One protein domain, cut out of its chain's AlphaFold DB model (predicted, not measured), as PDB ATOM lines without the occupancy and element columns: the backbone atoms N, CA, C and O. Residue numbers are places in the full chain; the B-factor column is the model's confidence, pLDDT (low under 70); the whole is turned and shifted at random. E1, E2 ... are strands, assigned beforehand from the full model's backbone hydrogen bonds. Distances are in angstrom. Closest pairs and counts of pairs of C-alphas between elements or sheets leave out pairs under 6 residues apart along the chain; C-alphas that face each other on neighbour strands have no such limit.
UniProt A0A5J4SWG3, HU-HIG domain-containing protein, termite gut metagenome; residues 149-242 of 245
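AT A GLANCE: This is residues 149 to 242 of the 245 residues of the protein "HU-HIG domain-containing protein" of termite gut metagenome (UniProt A0A5J4SWG3). The model is a compact sandwich of two sheets face to face, with the strands of one at 17 degrees to those of the other. One sheet is built of E2, E1, E4, E8 and E7; the other is built round the long, bent strand E9, with E3 and E10 on one side of it and E5, then E6, on the other. The printed part has 94 residues and no named helix; ten strands, E1 to E10 in order along the chain, put it in the class all strand. The first sheet has the order E2 E1 E4 E8 E7, antiparallel from E1 to E7, while E2 meets E1 only at a point; the second sheet is branched, and its neighbour pairs are antiparallel. The outline is rounded, with spans of 33 by 27 by 23 A and a radius of gyration of the C-alphas of 11.7 A.

IN THESE COORDINATES: E1 covers residues 149 to 154 and is 14.5 A long; its first C-alpha, that of Val 149, is at (491.675, 361.318, 369.768). E2 is residues 157 to 159, and E3 is residues 166 to 169. E4, residues 173 to 179, measures 19.5 A from first to last C-alpha. E5 is residues 186 to 191, 16.6 A long, and E6 is residues 199 to 202. E7 covers residues 207 to 211, and E8 covers residues 215 to 220 with a length of 15.7 A. E9, residues 224 to 232, is the longest strand; it begins at C-alpha 224, (509.486, 371.175, 359.792), measures 22.4 A and bends by 67 degrees at residue 228. E10 is residues 238 to 241 and ends at C-alpha 241, (491.906, 365.083, 360.039).

HOW THE PARTS SIT: In the first sheet E1 and E4 are antiparallel at 168 degrees, with N 153 and O 175 within hydrogen-bond range at 2.8 A. E2 is an edge strand; the C-alphas of Pro 158 and Ser 153, which face each other, are 4.1 A apart. E4 and E8 are antiparallel at 161 degrees, with N 174 to O 218 at 2.9 A. E7 and E8 form a hairpin, with N 210 to O 217 at 2.9 A, and E7 is the other edge strand. This sheet is only just strongly twisted, its C-alphas lying up to 4.0 A off the best plane. In the second sheet, strongly twisted, E9 has staggered pairing: E3 pairs with its residues 224 to 227, N 168 to O 225 at 2.9 A, and E10 with its residues 229 to 231, N 230 to O 240 at 2.8 A. E5 pairs with residues 226 to 232 of E9, N 189 to O 229 at 2.9 A. E5 and E6 are a hairpin, with N 188 to O 201 at 2.9 A, and E9 and E10 are another. Between the sheets, the closest C-alphas of E1 and E10 are those of Val 149 and Leu 239, 5.8 A apart. Those of E3 and E8 are Leu 169 and Thr 220, 6.6 A apart. E2 and E3 are only just apart, with a closest distance of 8.2 A, and E2 and E7 are apart.

THE WHOLE: The C-alphas of Ala 195 and Ser 213 are the two farthest apart, at 34.3 A, and the first and last printed C-alphas are 12.7 A apart. The chain changes sheet at the links E2 to E3, E3 to E4, E4 to E5, E6 to E7 and E8 to E9. No link is long, and the printed part has no cut. The mean pLDDT of the printed part is 88.9, and no printed residue is under 70.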
ATOM      1  N   VAL A 149     491.067 359.987 369.638       84.12
ATOM      2  CA  VAL A 149     491.675 361.318 369.768       84.12
ATOM      3  C   VAL A 149     490.552 362.335 369.962       84.12
ATOM      4  O   VAL A 149     489.721 362.529 369.082       84.12
ATOM      5  N   SER A 150     490.505 362.969 371.132       81.50
ATOM      6  CA  SER A 150     489.492 363.970 371.493       81.50
ATOM      7  C   SER A 150     489.950 365.408 371.261       81.50
ATOM      8  O   SER A 150     489.129 366.321 371.251       81.50
ATOM      9  N   GLY A 151     491.250 365.637 371.069       85.25
ATOM     10  CA  GLY A 151     491.764 366.973 370.810       85.25
ATOM     11  C   GLY A 151     493.226 366.987 370.401       85.25
ATOM     12  O   GLY A 151     494.001 366.098 370.762       85.25
ATOM     13  N   VAL A 152     493.589 368.032 369.667       90.00
ATOM     14  CA  VAL A 152     494.964 368.349 369.294       90.00
ATOM     15  C   VAL A 152     495.228 369.808 369.662       90.00
ATOM     16  O   VAL A 152     494.364 370.662 369.475       90.00
ATOM     17  N   SER A 153     496.401 370.120 370.207       91.00
ATOM     18  CA  SER A 153     496.852 371.499 370.392       91.00
ATOM     19  C   SER A 153     498.318 371.669 370.021       91.00
ATOM     20  O   SER A 153     499.133 370.771 370.220       91.00
ATOM     21  N   LEU A 154     498.655 372.838 369.484       92.94
ATOM     22  CA  LEU A 154     500.011 373.221 369.109       92.94
ATOM     23  C   LEU A 154     500.446 374.407 369.969       92.94
ATOM     24  O   LEU A 154     499.777 375.440 369.995       92.94
ATOM     25  N   ASN A 155     501.550 374.259 370.702       92.44
ATOM     26  CA  ASN A 155     502.072 375.275 371.627       92.44
ATOM     27  C   ASN A 155     500.998 375.800 372.605       92.44
ATOM     28  O   ASN A 155     500.947 376.983 372.925       92.44
ATOM     29  N   GLY A 156     500.100 374.912 373.044       82.62
ATOM     30  CA  GLY A 156     498.985 375.239 373.937       82.62
ATOM     31  C   GLY A 156     497.724 375.775 373.246       82.62
ATOM     32  O   GLY A 156     496.678 375.820 373.888       82.62
ATOM     33  N   THR A 157     497.777 376.104 371.955       84.62
ATOM     34  CA  THR A 157     496.615 376.581 371.187       84.62
ATOM     35  C   THR A 157     495.851 375.397 370.588       84.62
ATOM     36  O   THR A 157     496.463 374.604 369.870       84.62
ATOM     37  N   PRO A 158     494.545 375.227 370.866       87.81
ATOM     38  CA  PRO A 158     493.747 374.157 370.269       87.81
ATOM     39  C   PRO A 158     493.736 374.221 368.735       87.81
ATOM     40  O   PRO A 158     493.558 375.291 368.159       87.81
ATOM     41  N   VAL A 159     493.890 373.067 368.089       85.00
ATOM     42  CA  VAL A 159     493.782 372.887 366.637       85.00
ATOM     43  C   VAL A 159     492.451 372.202 366.354       85.00
ATOM     44  O   VAL A 159     492.134 371.176 366.956       85.00
ATOM     45  N   SER A 160     491.651 372.791 365.467       79.75
ATOM     46  CA  SER A 160     490.375 372.205 365.044       79.75
ATOM     47  C   SER A 160     490.603 371.192 363.925       79.75
ATOM     48  O   SER A 160     491.560 371.312 363.170       79.75
ATOM     49  N   GLN A 161     489.723 370.198 363.801       78.31
ATOM     50  CA  GLN A 161     489.737 369.338 362.613       78.31
ATOM     51  C   GLN A 161     489.415 370.167 361.363       78.31
ATOM     52  O   GLN A 161     488.631 371.115 361.449       78.31
ATOM     53  N   PHE A 162     489.988 369.780 360.223       72.62
ATOM     54  CA  PHE A 162     489.837 370.436 358.917       72.62
ATOM     55  C   PHE A 162     490.255 371.913 358.894       72.62
ATOM     56  O   PHE A 162     489.704 372.709 358.140       72.62
ATOM     57  N   SER A 163     491.206 372.309 359.746       73.12
ATOM     58  CA  SER A 163     491.743 373.678 359.776       73.12
ATOM     59  C   SER A 163     492.801 373.957 358.699       73.12
ATOM     60  O   SER A 163     493.491 374.972 358.785       73.12
ATOM     61  N   GLY A 164     493.001 373.027 357.771       75.12
ATOM     62  CA  GLY A 164     494.146 372.988 356.868       75.12
ATOM     63  C   GLY A 164     495.344 372.274 357.483       75.12
ATOM     64  O   GLY A 164     495.410 372.035 358.693       75.12
ATOM     65  N   THR A 165     496.306 371.927 356.626       79.06
ATOM     66  CA  THR A 165     497.506 371.168 356.992       79.06
ATOM     67  C   THR A 165     498.219 371.791 358.192       79.06
ATOM     68  O   THR A 165     498.673 372.942 358.158       79.06
ATOM     69  N   LEU A 166     498.369 371.013 359.264       89.94
ATOM     70  CA  LEU A 166     498.995 371.480 360.492       89.94
ATOM     71  C   LEU A 166     500.510 371.574 360.297       89.94
ATOM     72  O   LEU A 166     501.211 370.567 360.208       89.94
ATOM     73  N   THR A 167     501.037 372.796 360.276       92.81
ATOM     74  CA  THR A 167     502.484 373.020 360.192       92.81
ATOM     75  C   THR A 167     503.111 373.019 361.583       92.81
ATOM     76  O   THR A 167     502.798 373.874 362.411       92.81
ATOM     77  N   VAL A 168     504.054 372.109 361.822       93.88
ATOM     78  CA  VAL A 168     504.869 372.061 363.044       93.88
ATOM     79  C   VAL A 168     506.329 372.378 362.726       93.88
ATOM     80  O   VAL A 168     506.860 371.966 361.693       93.88
ATOM     81  N   LEU A 169     506.983 373.141 363.603       94.56
ATOM     82  CA  LEU A 169     508.386 373.557 363.476       94.56
ATOM     83  C   LEU A 169     509.224 372.950 364.602       94.56
ATOM     84  O   LEU A 169     508.683 372.662 365.672       94.56
ATOM     85  N   ALA A 170     510.538 372.835 364.403       95.38
ATOM     86  CA  ALA A 170     511.464 372.438 365.465       95.38
ATOM     87  C   ALA A 170     511.214 373.234 366.762       95.38
ATOM     88  O   ALA A 170     511.069 374.456 366.739       95.38
ATOM     89  N   GLY A 171     511.134 372.528 367.889       92.25
ATOM     90  CA  GLY A 171     510.812 373.090 369.203       92.25
ATOM     91  C   GLY A 171     509.317 373.259 369.496       92.25
ATOM     92  O   GLY A 171     508.963 373.541 370.637       92.25
ATOM     93  N   SER A 172     508.426 373.054 368.518       95.31
ATOM     94  CA  SER A 172     506.978 373.112 368.756       95.31
ATOM     95  C   SER A 172     506.512 371.935 369.607       95.31
ATOM     96  O   SER A 172     506.947 370.798 369.405       95.31
ATOM     97  N   VAL A 173     505.575 372.199 370.512       94.88
ATOM     98  CA  VAL A 173     504.948 371.186 371.360       94.88
ATOM     99  C   VAL A 173     503.576 370.848 370.790       94.88
ATOM    100  O   VAL A 173     502.637 371.640 370.907       94.88
ATOM    101  N   LEU A 174     503.461 369.672 370.179       95.62
ATOM    102  CA  LEU A 174     502.195 369.113 369.717       95.62
ATOM    103  C   LEU A 174     501.628 368.209 370.808       95.62
ATOM    104  O   LEU A 174     502.287 367.282 371.279       95.62
ATOM    105  N   LYS A 175     500.399 368.475 371.225       95.00
ATOM    106  CA  LYS A 175     499.706 367.725 372.263       95.00
ATOM    107  C   LYS A 175     498.483 367.055 371.659       95.00
ATOM    108  O   LYS A 175     497.638 367.726 371.079       95.00
ATOM    109  N   ILE A 176     498.375 365.749 371.842       93.94
ATOM    110  CA  ILE A 176     497.236 364.930 371.436       93.94
ATOM    111  C   ILE A 176     496.574 364.439 372.721       93.94
ATOM    112  O   ILE A 176     497.234 363.855 373.579       93.94
ATOM    113  N   THR A 177     495.283 364.694 372.883       89.88
ATOM    114  CA  THR A 177     494.492 364.240 374.033       89.88
ATOM    115  C   THR A 177     493.432 363.255 373.580       89.88
ATOM    116  O   THR A 177     492.931 363.354 372.460       89.88
ATOM    117  N   GLY A 178     493.084 362.301 374.437       83.94
ATOM    118  CA  GLY A 178     492.189 361.223 374.047       83.94
ATOM    119  C   GLY A 178     492.019 360.148 375.106       83.94
ATOM    120  O   GLY A 178     492.260 360.376 376.291       83.94
ATOM    121  N   THR A 179     491.602 358.970 374.663       81.25
ATOM    122  CA  THR A 179     491.458 357.762 375.483       81.25
ATOM    123  C   THR A 179     492.145 356.588 374.806       81.25
ATOM    124  O   THR A 179     492.120 356.476 373.582       81.25
ATOM    125  N   GLY A 180     492.754 355.707 375.603       78.12
ATOM    126  CA  GLY A 180     493.453 354.526 375.089       78.12
ATOM    127  C   GLY A 180     494.705 354.864 374.278       78.12
ATOM    128  O   GLY A 180     495.131 354.048 373.468       78.12
ATOM    129  N   LEU A 181     495.276 356.061 374.463       85.75
ATOM    130  CA  LEU A 181     496.410 356.521 373.669       85.75
ATOM    131  C   LEU A 181     497.661 355.677 373.946       85.75
ATOM    132  O   LEU A 181     498.011 355.408 375.096       85.75
ATOM    133  N   SER A 182     498.357 355.308 372.874       85.62
ATOM    134  CA  SER A 182     499.671 354.666 372.898       85.62
ATOM    135  C   SER A 182     500.507 355.201 371.738       85.62
ATOM    136  O   SER A 182     499.975 355.444 370.654       85.62
ATOM    137  N   ALA A 183     501.820 355.341 371.940       78.38
ATOM    138  CA  ALA A 183     502.749 355.755 370.885       78.38
ATOM    139  C   ALA A 183     502.810 354.773 369.710       78.38
ATOM    140  O   ALA A 183     503.180 355.169 368.612       78.38
ATOM    141  N   THR A 184     502.461 353.505 369.937       85.25
ATOM    142  CA  THR A 184     502.478 352.460 368.905       85.25
ATOM    143  C   THR A 184     501.144 352.304 368.188       85.25
ATOM    144  O   THR A 184     501.086 351.611 367.183       85.25
ATOM    145  N   ALA A 185     500.071 352.903 368.712       85.69
ATOM    146  CA  ALA A 185     498.728 352.745 368.162       85.69
ATOM    147  C   ALA A 185     498.329 353.903 367.233       85.69
ATOM    148  O   ALA A 185     497.347 353.793 366.498       85.69
ATOM    149  N   ILE A 186     499.086 355.008 367.257       92.38
ATOM    150  CA  ILE A 186     498.853 356.204 366.442       92.38
ATOM    151  C   ILE A 186     500.076 356.484 365.576       92.38
ATOM    152  O   ILE A 186     501.207 356.495 366.062       92.38
ATOM    153  N   GLN A 187     499.825 356.808 364.314       94.69
ATOM    154  CA  GLN A 187     500.805 357.364 363.390       94.69
ATOM    155  C   GLN A 187     500.298 358.668 362.769       94.69
ATOM    156  O   GLN A 187     499.113 358.996 362.858       94.69
ATOM    157  N   ALA A 188     501.207 359.429 362.164       94.88
ATOM    158  CA  ALA A 188     500.888 360.665 361.464       94.88
ATOM    159  C   ALA A 188     501.153 360.509 359.966       94.88
ATOM    160  O   ALA A 188     502.184 359.975 359.565       94.88
ATOM    161  N   SER A 189     500.238 361.029 359.156       94.25
ATOM    162  CA  SER A 189     500.436 361.234 357.724       94.25
ATOM    163  C   SER A 189     501.006 362.636 357.534       94.25
ATOM    164  O   SER A 189     500.325 363.616 357.862       94.25
ATOM    165  N   PHE A 190     502.272 362.741 357.120       94.19
ATOM    166  CA  PHE A 190     502.923 364.043 356.964       94.19
ATOM    167  C   PHE A 190     504.011 364.086 355.885       94.19
ATOM    168  O   PHE A 190     504.691 363.091 355.594       94.19
ATOM    169  N   ALA A 191     504.232 365.292 355.367       93.44
ATOM    170  CA  ALA A 191     505.348 365.657 354.508       93.44
ATOM    171  C   ALA A 191     506.365 366.535 355.260       93.44
ATOM    172  O   ALA A 191     506.043 367.253 356.207       93.44
ATOM    173  N   THR A 192     507.624 366.514 354.820       92.75
ATOM    174  CA  THR A 192     508.702 367.387 355.341       92.75
ATOM    175  C   THR A 192     509.003 368.574 354.419       92.75
ATOM    176  O   THR A 192     509.825 369.433 354.735       92.75
ATOM    177  N   SER A 193     508.312 368.649 353.282       88.00
ATOM    178  CA  SER A 193     508.380 369.719 352.288       88.00
ATOM    179  C   SER A 193     506.952 370.097 351.886       88.00
ATOM    180  O   SER A 193     506.120 369.200 351.797       88.00
ATOM    181  N   PRO A 194     506.649 371.379 351.615       80.94
ATOM    182  CA  PRO A 194     505.286 371.808 351.296       80.94
ATOM    183  C   PRO A 194     504.739 371.252 349.969       80.94
ATOM    184  O   PRO A 194     503.534 371.251 349.774       80.94
ATOM    185  N   ALA A 195     505.605 370.773 349.069       83.50
ATOM    186  CA  ALA A 195     505.211 370.042 347.856       83.50
ATOM    187  C   ALA A 195     505.542 368.538 347.941       83.50
ATOM    188  O   ALA A 195     505.548 367.837 346.931       83.50
ATOM    189  N   GLY A 196     505.919 368.056 349.128       84.00
ATOM    190  CA  GLY A 196     506.212 366.649 349.362       84.00
ATOM    191  C   GLY A 196     504.934 365.820 349.433       84.00
ATOM    192  O   GLY A 196     503.883 366.328 349.804       84.00
ATOM    193  N   LEU A 197     505.044 364.537 349.097       85.19
ATOM    194  CA  LEU A 197     503.966 363.583 349.334       85.19
ATOM    195  C   LEU A 197     503.879 363.252 350.823       85.19
ATOM    196  O   LEU A 197     504.907 363.056 351.486       85.19
ATOM    197  N   ASP A 198     502.651 363.139 351.313       89.25
ATOM    198  CA  ASP A 198     502.399 362.615 352.643       89.25
ATOM    199  C   ASP A 198     502.721 361.130 352.706       89.25
ATOM    200  O   ASP A 198     502.509 360.357 351.770       89.25
ATOM    201  N   THR A 199     503.280 360.740 353.840       93.88
ATOM    202  CA  THR A 199     503.665 359.359 354.124       93.88
ATOM    203  C   THR A 199     503.335 359.073 355.572       93.88
ATOM    204  O   THR A 199     503.604 359.901 356.448       93.88
ATOM    205  N   ASP A 200     502.761 357.903 355.808       94.94
ATOM    206  CA  ASP A 200     502.340 357.497 357.138       94.94
ATOM    207  C   ASP A 200     503.554 356.998 357.917       94.94
ATOM    208  O   ASP A 200     504.250 356.068 357.502       94.94
ATOM    209  N   ARG A 201     503.856 357.684 359.016       94.38
ATOM    210  CA  ARG A 201     505.072 357.490 359.804       94.38
ATOM    211  C   ARG A 201     504.767 357.577 361.299       94.38
ATOM    212  O   ARG A 201     503.850 358.302 361.705       94.38
ATOM    213  N   PRO A 202     505.521 356.861 362.147       94.81
ATOM    214  CA  PRO A 202     505.317 356.902 363.587       94.81
ATOM    215  C   PRO A 202     505.546 358.312 364.136       94.81
ATOM    216  O   PRO A 202     506.356 359.085 363.627       94.81
ATOM    217  N   LEU A 203     504.863 358.638 365.235       94.75
ATOM    218  CA  LEU A 203     504.963 359.960 365.867       94.75
ATOM    219  C   LEU A 203     506.393 360.305 366.330       94.75
ATOM    220  O   LEU A 203     506.736 361.482 366.441       94.75
ATOM    221  N   SER A 204     507.233 359.294 366.572       93.81
ATOM    222  CA  SER A 204     508.647 359.455 366.932       93.81
ATOM    223  C   SER A 204     509.489 360.098 365.833       93.81
ATOM    224  O   SER A 204     510.517 360.697 366.137       93.81
ATOM    225  N   ASP A 205     509.057 360.016 364.573       94.19
ATOM    226  CA  ASP A 205     509.767 360.626 363.445       94.19
ATOM    227  C   ASP A 205     509.598 362.152 363.419       94.19
ATOM    228  O   ASP A 205     510.359 362.849 362.752       94.19
ATOM    229  N   ILE A 206     508.613 362.682 364.151       94.56
ATOM    230  CA  ILE A 206     508.376 364.122 364.299       94.56
ATOM    231  C   ILE A 206     509.202 364.686 365.466       94.56
ATOM    232  O   ILE A 206     509.695 365.819 365.409       94.56
ATOM    233  N   GLY A 207     509.347 363.928 366.554       94.06
ATOM    234  CA  GLY A 207     509.926 364.453 367.783       94.06
ATOM    235  C   GLY A 207     510.019 363.464 368.936       94.06
ATOM    236  O   GLY A 207     509.645 362.298 368.832       94.06
ATOM    237  N   SER A 208     510.503 363.955 370.076       94.88
ATOM    238  CA  SER A 208     510.545 363.174 371.311       94.88
ATOM    239  C   SER A 208     509.161 363.099 371.958       94.88
ATOM    240  O   SER A 208     508.431 364.089 372.028       94.88
ATOM    241  N   LEU A 209     508.793 361.904 372.428       94.81
ATOM    242  CA  LEU A 209     507.448 361.594 372.909       94.81
ATOM    243  C   LEU A 209     507.404 361.475 374.435       94.81
ATOM    244  O   LEU A 209     508.253 360.835 375.050       94.81
ATOM    245  N   THR A 210     506.358 362.029 375.046       93.75
ATOM    246  CA  THR A 210     505.926 361.723 376.418       93.75
ATOM    247  C   THR A 210     504.483 361.237 376.364       93.75
ATOM    248  O   THR A 210     503.619 361.948 375.856       93.75
ATOM    249  N   VAL A 211     504.220 360.020 376.842       91.44
ATOM    250  CA  VAL A 211     502.977 359.289 376.540       91.44
ATOM    251  C   VAL A 211     502.308 358.815 377.823       91.44
ATOM    252  O   VAL A 211     502.940 358.200 378.679       91.44
ATOM    253  N   THR A 212     501.008 359.058 377.921       88.94
ATOM    254  CA  THR A 212     500.090 358.454 378.886       88.94
ATOM    255  C   THR A 212     498.871 357.912 378.137       88.94
ATOM    256  O   THR A 212     498.653 358.234 376.970       88.94
ATOM    257  N   SER A 213     498.022 357.137 378.817       81.38
ATOM    258  CA  SER A 213     496.784 356.599 378.230       81.38
ATOM    259  C   SER A 213     495.758 357.667 377.820       81.38
ATOM    260  O   SER A 213     494.783 357.349 377.134       81.38
ATOM    261  N   THR A 214     495.957 358.925 378.229       82.88
ATOM    262  CA  THR A 214     495.051 360.050 377.952       82.88
ATOM    263  C   THR A 214     495.702 361.201 377.191       82.88
ATOM    264  O   THR A 214     495.001 362.098 376.713       82.88
ATOM    265  N   GLN A 215     497.031 361.205 377.064       90.38
ATOM    266  CA  GLN A 215     497.767 362.294 376.438       90.38
ATOM    267  C   GLN A 215     499.078 361.819 375.801       90.38
ATOM    268  O   GLN A 215     499.885 361.152 376.442       90.38
ATOM    269  N   ILE A 216     499.340 362.261 374.573       94.38
ATOM    270  CA  ILE A 216     500.656 362.195 373.934       94.38
ATOM    271  C   ILE A 216     501.157 363.625 373.752       94.38
ATOM    272  O   ILE A 216     500.476 364.459 373.159       94.38
ATOM    273  N   THR A 217     502.349 363.912 374.257       95.56
ATOM    274  CA  THR A 217     503.065 365.161 373.999       95.56
ATOM    275  C   THR A 217     504.256 364.861 373.100       95.56
ATOM    276  O   THR A 217     505.068 363.998 373.431       95.56
ATOM    277  N   ILE A 218     504.366 365.585 371.990       97.12
ATOM    278  CA  ILE A 218     505.471 365.514 371.037       97.12
ATOM    279  C   ILE A 218     506.227 366.837 371.098       97.12
ATOM    280  O   ILE A 218     505.673 367.890 370.775       97.12
ATOM    281  N   THR A 219     507.496 366.783 371.485       96.06
ATOM    282  CA  THR A 219     508.416 367.912 371.331       96.06
ATOM    283  C   THR A 219     509.126 367.748 369.996       96.06
ATOM    284  O   THR A 219     509.968 366.865 369.838       96.06
ATOM    285  N   THR A 220     508.753 368.574 369.021       95.94
ATOM    286  CA  THR A 220     509.198 368.455 367.624       95.94
ATOM    287  C   THR A 220     510.713 368.644 367.525       95.94
ATOM    288  O   THR A 220     511.228 369.692 367.920       95.94
ATOM    289  N   THR A 221     511.432 367.657 366.989       94.88
ATOM    290  CA  THR A 221     512.894 367.723 366.790       94.88
ATOM    291  C   THR A 221     513.273 367.935 365.330       94.88
ATOM    292  O   THR A 221     514.338 368.487 365.053       94.88
ATOM    293  N   ILE A 222     512.407 367.543 364.393       93.25
ATOM    294  CA  ILE A 222     512.616 367.803 362.967       93.25
ATOM    295  C   ILE A 222     512.430 369.284 362.643       93.25
ATOM    296  O   ILE A 222     511.674 369.994 363.303       93.25
ATOM    297  N   THR A 223     513.100 369.752 361.590       93.69
ATOM    298  CA  THR A 223     513.061 371.163 361.177       93.69
ATOM    299  C   THR A 223     511.636 371.645 360.920       93.69
ATOM    300  O   THR A 223     511.256 372.725 361.377       93.69
ATOM    301  N   LYS A 224     510.854 370.848 360.184       93.00
ATOM    302  CA  LYS A 224     509.486 371.175 359.792       93.00
ATOM    303  C   LYS A 224     508.723 369.918 359.378       93.00
ATOM    304  O   LYS A 224     509.289 369.061 358.700       93.00
ATOM    305  N   ALA A 225     507.445 369.850 359.733       94.06
ATOM    306  CA  ALA A 225     506.496 368.875 359.207       94.06
ATOM    307  C   ALA A 225     505.156 369.538 358.879       94.06
ATOM    308  O   ALA A 225     504.747 370.504 359.527       94.06
ATOM    309  N   TYR A 226     504.494 368.986 357.872       93.06
ATOM    310  CA  TYR A 226     503.165 369.351 357.408       93.06
ATOM    311  C   TYR A 226     502.269 368.143 357.664       93.06
ATOM    312  O   TYR A 226     502.319 367.174 356.915       93.06
ATOM    313  N   ILE A 227     501.556 368.152 358.788       93.62
ATOM    314  CA  ILE A 227     500.750 367.020 359.243       93.62
ATOM    315  C   ILE A 227     499.342 367.167 358.682       93.62
ATOM    316  O   ILE A 227     498.645 368.139 358.981       93.62
ATOM    317  N   SER A 228     498.924 366.170 357.916       90.88
ATOM    318  CA  SER A 228     497.616 366.149 357.265       90.88
ATOM    319  C   SER A 228     496.615 365.319 358.054       90.88
ATOM    320  O   SER A 228     495.470 365.731 358.218       90.88
ATOM    321  N   ARG A 229     497.036 364.186 358.637       92.50
ATOM    322  CA  ARG A 229     496.146 363.294 359.406       92.50
ATOM    323  C   ARG A 229     496.856 362.595 360.561       92.50
ATOM    324  O   ARG A 229     498.047 362.298 360.485       92.50
ATOM    325  N   LEU A 230     496.097 362.262 361.601       92.31
ATOM    326  CA  LEU A 230     496.440 361.244 362.595       92.31
ATOM    327  C   LEU A 230     495.628 359.985 362.304       92.31
ATOM    328  O   LEU A 230     494.407 360.059 362.149       92.31
ATOM    329  N   LEU A 231     496.294 358.837 362.252       89.25
ATOM    330  CA  LEU A 231     495.718 357.559 361.838       89.25
ATOM    331  C   LEU A 231     495.983 356.486 362.899       89.25
ATOM    332  O   LEU A 231     496.999 356.532 363.600       89.25
ATOM    333  N   LYS A 232     495.094 355.496 362.994       87.00
ATOM    334  CA  LYS A 232     495.393 354.239 363.687       87.00
ATOM    335  C   LYS A 232     496.428 353.443 362.899       87.00
ATOM    336  O   LYS A 232     496.338 353.361 361.678       87.00
ATOM    337  N   VAL A 233     497.368 352.815 363.597       87.19
ATOM    338  CA  VAL A 233     498.378 351.957 362.953       87.19
ATOM    339  C   VAL A 233     497.756 350.666 362.405       87.19
ATOM    340  O   VAL A 233     498.104 350.252 361.303       87.19
ATOM    341  N   ASP A 234     496.809 350.069 363.135       80.88
ATOM    342  CA  ASP A 234     496.279 348.732 362.825       80.88
ATOM    343  C   ASP A 234     495.437 348.687 361.540       80.88
ATOM    344  O   ASP A 234     495.580 347.771 360.732       80.88
ATOM    345  N   ASP A 235     494.552 349.671 361.350       80.12
ATOM    346  CA  ASP A 235     493.534 349.669 360.291       80.12
ATOM    347  C   ASP A 235     493.522 350.945 359.429       80.12
ATOM    348  O   ASP A 235     492.658 351.093 358.566       80.12
ATOM    349  N   GLN A 236     494.469 351.865 359.647       80.62
ATOM    350  CA  GLN A 236     494.560 353.160 358.956       80.62
ATOM    351  C   GLN A 236     493.346 354.083 359.139       80.62
ATOM    352  O   GLN A 236     493.198 355.074 358.419       80.62
ATOM    353  N   THR A 237     492.480 353.821 360.122       79.62
ATOM    354  CA  THR A 237     491.336 354.693 360.406       79.62
ATOM    355  C   THR A 237     491.814 356.085 360.800       79.62
ATOM    356  O   THR A 237     492.626 356.241 361.715       79.62
ATOM    357  N   THR A 238     491.265 357.117 360.159       83.31
ATOM    358  CA  THR A 238     491.543 358.508 360.524       83.31
ATOM    359  C   THR A 238     490.963 358.845 361.895       83.31
ATOM    360  O   THR A 238     489.754 358.795 362.113       83.31
ATOM    361  N   LEU A 239     491.848 359.199 362.826       81.75
ATOM    362  CA  LEU A 239     491.529 359.620 364.191       81.75
ATOM    363  C   LEU A 239     491.335 361.133 364.290       81.75
ATOM    364  O   LEU A 239     490.528 361.606 365.088       81.75
ATOM    365  N   PHE A 240     492.099 361.890 363.504       83.75
ATOM    366  CA  PHE A 240     492.022 363.343 363.440       83.75
ATOM    367  C   PHE A 240     492.468 363.804 362.058       83.75
ATOM    368  O   PHE A 240     493.553 363.433 361.613       83.75
ATOM    369  N   ASP A 241     491.639 364.593 361.388       85.94
ATOM    370  CA  ASP A 241     491.906 365.083 360.039       85.94
ATOM    371  C   ASP A 241     492.158 366.591 360.077       85.94
ATOM    372  O   ASP A 241     491.374 367.332 360.680       85.94
ATOM    373  N   PHE A 242     493.270 367.033 359.493       84.19
ATOM    374  CA  PHE A 242     493.631 368.442 359.390       84.19
ATOM    375  C   PHE A 242     493.325 369.008 358.000       84.19
ATOM    376  O   PHE A 242     493.171 370.219 357.899       84.19
TER     377      PHE A 242